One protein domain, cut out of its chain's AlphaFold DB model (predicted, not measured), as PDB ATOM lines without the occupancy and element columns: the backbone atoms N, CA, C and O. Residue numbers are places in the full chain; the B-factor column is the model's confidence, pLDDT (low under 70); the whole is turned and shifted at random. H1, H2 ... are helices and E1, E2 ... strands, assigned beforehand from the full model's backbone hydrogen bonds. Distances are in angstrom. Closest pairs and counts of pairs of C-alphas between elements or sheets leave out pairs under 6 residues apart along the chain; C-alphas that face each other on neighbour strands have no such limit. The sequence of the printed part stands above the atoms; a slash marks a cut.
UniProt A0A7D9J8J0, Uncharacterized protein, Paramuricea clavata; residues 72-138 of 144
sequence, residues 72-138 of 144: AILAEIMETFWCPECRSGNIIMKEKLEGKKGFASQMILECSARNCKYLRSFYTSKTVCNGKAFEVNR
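This is residues 72 to 138 of the 144 residues of an uncharacterized protein of Paramuricea clavata (UniProt A0A7D9J8J0). The model is a long, strongly twisted sheet of three antiparallel strands, E1, E2 and E3, with the short helix H1 grazing it and a tail after E3 that ends in the tiny helix H2 beyond one end of the sheet. The loop of residues 112 to 118 makes the opposite end of the long axis, and E1 bends sharply at residue 98. The printed part has 67 residues, with two named helices and three named strands in the order H1 E1 E2 E3 H2; the sheet's order is E1 - E2 - E3, and the class is mixed, helices and strands. The whole is only just loose, close to compact, with a radius of gyration of the C-alphas of 13.3 A, and its elongated outline spans 41 by 23 by 14 A.

Find C-alpha 72 at (31.604, 94.846, 58.429); from there H1 runs through residues 72 to 78, 10.0 A. Go on past residues 79 to 90, which hold no named element, to C-alpha 91 at (50.409, 94.576, 61.883), where E1 begins; it covers residues 91 to 101, 23.9 A, and bends by 82 degrees at residue 98. E2 follows with residues 104 to 111, 22.6 A, then E3 with residues 119 to 123, 13.8 A. Look last for H2, residues 135 to 138, which ends at C-alpha 138, (20.383, 88.978, 72.207).

Begin with the sheet, a meander of E1, E2 and E3, each strand the antiparallel neighbour of the one before. E1 and E2 form a hairpin, their directions 151 degrees apart; look for N 94 and O 108 at 2.9 A or N 101 and O 104 at 2.9 A, within hydrogen-bond range. E2 and E3 form another hairpin, at 165 degrees, with N 107 and O 122 2.8 A apart. E1 and E3 are the edge strands. H1 only grazes the sheet, with its residues 73 to 77. H2 is not on the sheet, but only just, with 4 pairs of C-alphas within 10 A; its closest C-alphas to E2 are those of Val 136 and Ala 104, 6.8 A apart. H1 and H2 are apart. In H1 every O i to N i+4 pair is within hydrogen-bond range; H2 is too short for such a pair.

The two C-alphas farthest apart are those of Asn 115 and Arg 138, at 42.7 A. The printed part has no cut. The links from H1 to E1 and from E3 to H2 are long. Mean pLDDT of the printed part is 87.3, and residues 129 to 138 are under 70.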
ATOM      1  N   ALA A  72      31.243  93.536  58.965       90.50
ATOM      2  CA  ALA A  72      31.604  94.846  58.429       90.50
ATOM      3  C   ALA A  72      32.847  95.418  59.128       90.50
ATOM      4  O   ALA A  72      33.574  96.211  58.539       90.50
ATOM      5  N   ILE A  73      33.103  95.009  60.375       91.00
ATOM      6  CA  ILE A  73      34.325  95.373  61.100       91.00
ATOM      7  C   ILE A  73      35.527  94.630  60.527       91.00
ATOM      8  O   ILE A  73      36.587  95.228  60.383       91.00
ATOM      9  N   LEU A  74      35.368  93.357  60.152       90.69
ATOM     10  CA  LEU A  74      36.444  92.601  59.512       90.69
ATOM     11  C   LEU A  74      36.885  93.271  58.203       90.69
ATOM     12  O   LEU A  74      38.080  93.466  58.004       90.69
ATOM     13  N   ALA A  75      35.935  93.678  57.355       90.00
ATOM     14  CA  ALA A  75      36.238  94.407  56.121       90.00
ATOM     15  C   ALA A  75      37.021  95.708  56.393       90.00
ATOM     16  O   ALA A  75      38.059  95.942  55.785       90.00
ATOM     17  N   GLU A  76      36.581  96.499  57.374       90.31
ATOM     18  CA  GLU A  76      37.249  97.745  57.774       90.31
ATOM     19  C   GLU A  76      38.677  97.514  58.306       90.31
ATOM     20  O   GLU A  76      39.571  98.335  58.113       90.31
ATOM     21  N   ILE A  77      38.921  96.389  58.979       90.19
ATOM     22  CA  ILE A  77      40.257  96.033  59.472       90.19
ATOM     23  C   ILE A  77      41.159  95.583  58.334       90.19
ATOM     24  O   ILE A  77      42.343  95.920  58.358       90.19
ATOM     25  N   MET A  78      40.621  94.856  57.349       87.75
ATOM     26  CA  MET A  78      41.379  94.404  56.178       87.75
ATOM     27  C   MET A  78      42.050  95.575  55.446       87.75
ATOM     28  O   MET A  78      43.196  95.465  55.018       87.75
ATOM     29  N   GLU A  79      41.401  96.739  55.412       86.31
ATOM     30  CA  GLU A  79      41.965  97.973  54.848       86.31
ATOM     31  C   GLU A  79      43.159  98.529  55.651       86.31
ATOM     32  O   GLU A  79      43.966  99.299  55.131       86.31
ATOM     33  N   THR A  80      43.309  98.124  56.915       83.12
ATOM     34  CA  THR A  80      44.338  98.618  57.847       83.12
ATOM     35  C   THR A  80      45.522  97.677  58.063       83.12
ATOM     36  O   THR A  80      46.361  97.951  58.922       83.12
ATOM     37  N   PHE A  81      45.644  96.593  57.285       83.56
ATOM     38  CA  PHE A  81      46.813  95.700  57.369       83.56
ATOM     39  C   PHE A  81      48.114  96.354  56.889       83.56
ATOM     40  O   PHE A  81      49.197  95.909  57.261       83.56
ATOM     41  N   TRP A  82      48.026  97.454  56.137       91.12
ATOM     42  CA  TRP A  82      49.142  98.382  56.003       91.12
ATOM     43  C   TRP A  82      49.082  99.437  57.094       91.12
ATOM     44  O   TRP A  82      48.124 100.207  57.186       91.12
ATOM     45  N   CYS A  83      50.154  99.521  57.880       93.31
ATOM     46  CA  CYS A  83      50.294 100.553  58.890       93.31
ATOM     47  C   CYS A  83      50.185 101.947  58.241       93.31
ATOM     48  O   CYS A  83      50.978 102.262  57.349       93.31
ATOM     49  N   PRO A  84      49.257 102.817  58.677       92.44
ATOM     50  CA  PRO A  84      49.079 104.133  58.067       92.44
ATOM     51  C   PRO A  84      50.259 105.078  58.338       92.44
ATOM     52  O   PRO A  84      50.483 105.998  57.555       92.44
ATOM     53  N   GLU A  85      51.033 104.837  59.404       93.94
ATOM     54  CA  GLU A  85      52.184 105.665  59.782       93.94
ATOM     55  C   GLU A  85      53.454 105.302  59.004       93.94
ATOM     56  O   GLU A  85      54.063 106.163  58.375       93.94
ATOM     57  N   CYS A  86      53.868 104.029  59.035       94.81
ATOM     58  CA  CYS A  86      55.140 103.590  58.444       94.81
ATOM     59  C   CYS A  86      54.990 102.817  57.128       94.81
ATOM     60  O   CYS A  86      55.994 102.406  56.551       94.81
ATOM     61  N   ARG A  87      53.753 102.576  56.669       93.06
ATOM     62  CA  ARG A  87      53.416 101.812  55.452       93.06
ATOM     63  C   ARG A  87      53.932 100.371  55.419       93.06
ATOM     64  O   ARG A  87      53.812  99.703  54.397       93.06
ATOM     65  N   SER A  88      54.450  99.859  56.534       91.88
ATOM     66  CA  SER A  88      54.813  98.449  56.656       91.88
ATOM     67  C   SER A  88      53.570  97.568  56.833       91.88
ATOM     68  O   SER A  88      52.565  98.013  57.387       91.88
ATOM     69  N   GLY A  89      53.650  96.311  56.389       90.50
ATOM     70  CA  GLY A  89      52.605  95.294  56.585       90.50
ATOM     71  C   GLY A  89      52.723  94.522  57.904       90.50
ATOM     72  O   GLY A  89      52.138  93.455  58.046       90.50
ATOM     73  N   ASN A  90      53.520  95.012  58.857       92.62
ATOM     74  CA  ASN A  90      53.811  94.307  60.105       92.62
ATOM     75  C   ASN A  90      52.778  94.662  61.185       92.62
ATOM     76  O   ASN A  90      53.121  95.257  62.206       92.62
ATOM     77  N   ILE A  91      51.503  94.365  60.928       94.81
ATOM     78  CA  ILE A  91      50.409  94.576  61.883       94.81
ATOM     79  C   ILE A  91      50.145  93.281  62.652       94.81
ATOM     80  O   ILE A  91      49.923  92.230  62.059       94.81
ATOM     81  N   ILE A  92      50.140  93.371  63.980       93.88
ATOM     82  CA  ILE A  92      49.772  92.281  64.885       93.88
ATOM     83  C   ILE A  92      48.395  92.589  65.466       93.88
ATOM     84  O   ILE A  92      48.135  93.708  65.912       93.88
ATOM     85  N   MET A  93      47.522  91.584  65.480       93.88
ATOM     86  CA  MET A  93      46.207  91.653  66.107       93.88
ATOM     87  C   MET A  93      46.229  90.910  67.446       93.88
ATOM     88  O   MET A  93      46.655  89.761  67.511       93.88
ATOM     89  N   LYS A  94      45.760  91.562  68.512       94.31
ATOM     90  CA  LYS A  94      45.663  90.998  69.867       94.31
ATOM     91  C   LYS A  94      44.277  91.226  70.450       94.31
ATOM     92  O   LYS A  94      43.667  92.266  70.206       94.31
ATOM     93  N   GLU A  95      43.805  90.296  71.270       94.75
ATOM     94  CA  GLU A  95      42.601  90.486  72.081       94.75
ATOM     95  C   GLU A  95      42.965  91.104  73.439       94.75
ATOM     96  O   GLU A  95      43.913  90.681  74.100       94.75
ATOM     97  N   LYS A  96      42.201  92.106  73.883       94.25
ATOM     98  CA  LYS A  96      42.315  92.663  75.233       94.25
ATOM     99  C   LYS A  96      41.386  91.892  76.171       94.25
ATOM    100  O   LYS A  96      40.170  92.067  76.107       94.25
ATOM    101  N   LEU A  97      41.961  91.092  77.074       87.94
ATOM    102  CA  LEU A  97      41.223  90.193  77.978       87.94
ATOM    103  C   LEU A  97      40.136  90.905  78.800       87.94
ATOM    104  O   LEU A  97      38.998  90.450  78.856       87.94
ATOM    105  N   GLU A  98      40.461  92.064  79.371       88.88
ATOM    106  CA  GLU A  98      39.537  92.865  80.190       88.88
ATOM    107  C   GLU A  98      38.600  93.758  79.360       88.88
ATOM    108  O   GLU A  98      37.749  94.465  79.894       88.88
ATOM    109  N   GLY A  99      38.762  93.778  78.038       85.38
ATOM    110  CA  GLY A  99      38.052  94.693  77.154       85.38
ATOM    111  C   GLY A  99      36.704  94.178  76.658       85.38
ATOM    112  O   GLY A  99      36.127  94.804  75.778       85.38
ATOM    113  N   LYS A 100      36.191  93.051  77.159       88.88
ATOM    114  CA  LYS A 100      34.956  92.434  76.650       88.88
ATOM    115  C   LYS A 100      33.700  93.201  77.068       88.88
ATOM    116  O   LYS A 100      33.561  93.638  78.207       88.88
ATOM    117  N   LYS A 101      32.748  93.325  76.142       87.31
ATOM    118  CA  LYS A 101      31.400  93.861  76.380       87.31
ATOM    119  C   LYS A 101      30.371  92.923  75.747       87.31
ATOM    120  O   LYS A 101      30.136  92.972  74.542       87.31
ATOM    121  N   GLY A 102      29.776  92.051  76.561       85.62
ATOM    122  CA  GLY A 102      28.976  90.934  76.047       85.62
ATOM    123  C   GLY A 102      29.843  89.977  75.221       85.62
ATOM    124  O   GLY A 102      30.969  89.688  75.621       85.62
ATOM    125  N   PHE A 103      29.368  89.538  74.053       84.62
ATOM    126  CA  PHE A 103      30.181  88.755  73.103       84.62
ATOM    127  C   PHE A 103      31.149  89.589  72.252       84.62
ATOM    128  O   PHE A 103      31.891  89.024  71.451       84.62
ATOM    129  N   ALA A 104      31.153  90.918  72.386       90.12
ATOM    130  CA  ALA A 104      32.083  91.758  71.647       90.12
ATOM    131  C   ALA A 104      33.395  91.896  72.421       90.12
ATOM    132  O   ALA A 104      33.454  92.542  73.472       90.12
ATOM    133  N   SER A 105      34.455  91.318  71.872       92.44
ATOM    134  CA  SER A 105      35.815  91.482  72.372       92.44
ATOM    135  C   SER A 105      36.405  92.806  71.907       92.44
ATOM    136  O   SER A 105      36.148  93.251  70.785       92.44
ATOM    137  N   GLN A 106      37.205  93.443  72.762       94.62
ATOM    138  CA  GLN A 106      38.051  94.551  72.335       94.62
ATOM    139  C   GLN A 106      39.351  93.986  71.768       94.62
ATOM    140  O   GLN A 106      40.046  93.216  72.428       94.62
ATOM    141  N   MET A 107      39.682  94.410  70.561       95.06
ATOM    142  CA  MET A 107      40.878  94.025  69.832       95.06
ATOM    143  C   MET A 107      41.825  95.220  69.722       95.06
ATOM    144  O   MET A 107      41.399  96.380  69.752       95.06
ATOM    145  N   ILE A 108      43.113  94.929  69.581       95.44
ATOM    146  CA  ILE A 108      44.191  95.897  69.397       95.44
ATOM    147  C   ILE A 108      44.960  95.508  68.135       95.44
ATOM    148  O   ILE A 108      45.408  94.370  68.015       95.44
ATOM    149  N   LEU A 109      45.113  96.458  67.213       95.00
ATOM    150  CA  LEU A 109      46.097  96.401  66.137       95.00
ATOM    151  C   LEU A 109      47.316  97.195  66.577       95.00
ATOM    152  O   LEU A 109      47.181  98.372  66.913       95.00
ATOM    153  N   GLU A 110      48.485  96.573  66.550       95.50
ATOM    154  CA  GLU A 110      49.764  97.233  66.809       95.50
ATOM    155  C   GLU A 110      50.714  97.009  65.632       95.50
ATOM    156  O   GLU A 110      50.762  95.926  65.049       95.50
ATOM    157  N   CYS A 111      51.476  98.038  65.266       96.00
ATOM    158  CA  CYS A 111      52.544  97.885  64.288       96.00
ATOM    159  C   CYS A 111      53.823  97.395  64.978       96.00
ATOM    160  O   CYS A 111      54.325  98.057  65.881       96.00
ATOM    161  N   SER A 112      54.391  96.280  64.520       95.44
ATOM    162  CA  SER A 112      55.638  95.716  65.060       95.44
ATOM    163  C   SER A 112      56.905  96.212  64.352       95.44
ATOM    164  O   SER A 112      58.018  95.825  64.712       95.44
ATOM    165  N   ALA A 113      56.772  97.101  63.362       95.56
ATOM    166  CA  ALA A 113      57.919  97.748  62.733       95.56
ATOM    167  C   ALA A 113      58.702  98.632  63.717       95.56
ATOM    168  O   ALA A 113      58.135  99.358  64.538       95.56
ATOM    169  N   ARG A 114      60.032  98.627  63.578       93.38
ATOM    170  CA  ARG A 114      60.940  99.422  64.412       93.38
ATOM    171  C   ARG A 114      60.577 100.912  64.342       93.38
ATOM    172  O   ARG A 114      60.425 101.458  63.255       93.38
ATOM    173  N   ASN A 115      60.496 101.567  65.500       93.50
ATOM    174  CA  ASN A 115      60.167 102.993  65.664       93.50
ATOM    175  C   ASN A 115      58.757 103.424  65.213       93.50
ATOM    176  O   ASN A 115      58.486 104.623  65.186       93.50
ATOM    177  N   CYS A 116      57.848 102.497  64.905       96.25
ATOM    178  CA  CYS A 116      56.437 102.821  64.707       96.25
ATOM    179  C   CYS A 116      55.670 102.617  66.019       96.25
ATOM    180  O   CYS A 116      55.927 101.660  66.745       96.25
ATOM    181  N   LYS A 117      54.751 103.532  66.337       95.88
ATOM    182  CA  LYS A 117      53.926 103.472  67.556       95.88
ATOM    183  C   LYS A 117      52.437 103.375  67.241       95.88
ATOM    184  O   LYS A 117      51.617 103.534  68.142       95.88
ATOM    185  N   TYR A 118      52.104 103.111  65.978       95.31
ATOM    186  CA  TYR A 118      50.731 102.953  65.540       95.31
ATOM    187  C   TYR A 118      50.027 101.881  66.369       95.31
ATOM    188  O   TYR A 118      50.457 100.723  66.426       95.31
ATOM    189  N   LEU A 119      48.919 102.296  66.974       95.12
ATOM    190  CA  LEU A 119      48.031 101.447  67.740       95.12
ATOM    191  C   LEU A 119      46.591 101.874  67.476       95.12
ATOM    192  O   LEU A 119      46.247 103.051  67.584       95.12
ATOM    193  N   ARG A 120      45.728 100.903  67.180       94.25
ATOM    194  CA  ARG A 120      44.288 101.115  67.015       94.25
ATOM    195  C   ARG A 120      43.533 100.092  67.845       94.25
ATOM    196  O   ARG A 120      43.768  98.897  67.710       94.25
ATOM    197  N   SER A 121      42.598 100.553  68.670       94.12
ATOM    198  CA  SER A 121      41.680  99.664  69.389       94.12
ATOM    199  C   SER A 121      40.280  99.736  68.791       94.12
ATOM    200  O   SER A 121      39.841 100.805  68.366       94.12
ATOM    201  N   PHE A 122      39.586  98.604  68.747       93.44
ATOM    202  CA  PHE A 122      38.217  98.507  68.243       93.44
ATOM    203  C   PHE A 122      37.486  97.336  68.917       93.44
ATOM    204  O   PHE A 122      38.110  96.489  69.548       93.44
ATOM    205  N   TYR A 123      36.160  97.289  68.803       93.81
ATOM    206  CA  TYR A 123      35.345  96.166  69.277       93.81
ATOM    207  C   TYR A 123      34.929  95.273  68.112       93.81
ATOM    208  O   TYR A 123      34.672  95.783  67.028       93.81
ATOM    209  N   THR A 124      34.761  93.968  68.328       92.88
ATOM    210  CA  THR A 124      34.288  93.029  67.288       92.88
ATOM    211  C   THR A 124      32.800  93.177  66.925       92.88
ATOM    212  O   THR A 124      32.287  92.391  66.126       92.88
ATOM    213  N   SER A 125      32.108  94.192  67.464       88.56
ATOM    214  CA  SER A 125      30.743  94.600  67.103       88.56
ATOM    215  C   SER A 125      30.563  96.123  67.183       88.56
ATOM    216  O   SER A 125      30.933  96.738  68.188       88.56
ATOM    217  N   LYS A 126      29.917  96.735  66.176       84.81
ATOM    218  CA  LYS A 126      29.592  98.176  66.158       84.81
ATOM    219  C   LYS A 126      28.517  98.540  67.185       84.81
ATOM    220  O   LYS A 126      28.464  99.672  67.659       84.81
ATOM    221  N   THR A 127      27.701  97.570  67.595       80.50
ATOM    222  CA  THR A 127      26.605  97.745  68.558       80.50
ATOM    223  C   THR A 127      27.096  98.182  69.943       80.50
ATOM    224  O   THR A 127      26.372  98.860  70.675       80.50
ATOM    225  N   VAL A 128      28.355  97.875  70.286       77.62
ATOM    226  CA  VAL A 128      29.003  98.342  71.521       77.62
ATOM    227  C   VAL A 128      29.092  99.868  71.579       77.62
ATOM    228  O   VAL A 128      28.839 100.456  72.631       77.62
ATOM    229  N   CYS A 129      29.437 100.515  70.463       67.56
ATOM    230  CA  CYS A 129      29.660 101.961  70.403       67.56
ATOM    231  C   CYS A 129      28.360 102.762  70.564       67.56
ATOM    232  O   CYS A 129      28.396 103.904  71.011       67.56
ATOM    233  N   ASN A 130      27.208 102.148  70.286       69.38
ATOM    234  CA  ASN A 130      25.897 102.797  70.353       69.38
ATOM    235  C   ASN A 130      25.247 102.718  71.749       69.38
ATOM    236  O   ASN A 130      24.048 102.943  71.879       69.38
ATOM    237  N   GLY A 131      26.000 102.334  72.789       65.75
ATOM    238  CA  GLY A 131      25.475 102.152  74.151       65.75
ATOM    239  C   GLY A 131      24.605 100.902  74.326       65.75
ATOM    240  O   GLY A 131      24.076 100.658  75.405       65.75
ATOM    241  N   LYS A 132      24.485 100.072  73.286       67.06
ATOM    242  CA  LYS A 132      23.620  98.890  73.248       67.06
ATOM    243  C   LYS A 132      24.408  97.592  73.395       67.06
ATOM    244  O   LYS A 132      24.095  96.590  72.764       67.06
ATOM    245  N   ALA A 133      25.432  97.576  74.248       64.50
ATOM    246  CA  ALA A 133      26.277  96.395  74.452       64.50
ATOM    247  C   ALA A 133      25.476  95.126  74.831       64.50
ATOM    248  O   ALA A 133      25.870  94.024  74.466       64.50
ATOM    249  N   PHE A 134      24.318  95.274  75.486       58.97
ATOM    250  CA  PHE A 134      23.398  94.168  75.774       58.97
ATOM    251  C   PHE A 134      22.796  93.518  74.508       58.97
ATOM    252  O   PHE A 134      22.567  92.310  74.482       58.97
ATOM    253  N   GLU A 135      22.584  94.274  73.424       62.38
ATOM    254  CA  GLU A 135      22.048  93.733  72.164       62.38
ATOM    255  C   GLU A 135      23.024  92.782  71.463       62.38
ATOM    256  O   GLU A 135      22.578  91.902  70.726       62.38
ATOM    257  N   VAL A 136      24.330  92.891  71.738       61.09
ATOM    258  CA  VAL A 136      25.344  91.947  71.236       61.09
ATOM    259  C   VAL A 136      25.016  90.514  71.685       61.09
ATOM    260  O   VAL A 136      25.266  89.560  70.952       61.09
ATOM    261  N   ASN A 137      24.378  90.360  72.851       62.97
ATOM    262  CA  ASN A 137      24.040  89.061  73.430       62.97
ATOM    263  C   ASN A 137      22.681  88.515  72.986       62.97
ATOM    264  O   ASN A 137      22.460  87.307  73.050       62.97
ATOM    265  N   ARG A 138      21.776  89.365  72.487       60.75
ATOM    266  CA  ARG A 138      20.383  88.978  72.207       60.75
ATOM    267  C   ARG A 138      20.254  87.910  71.112       60.75
ATOM    268  O   ARG A 138      19.296  87.150  71.124       60.75
TER     269      ARG A 138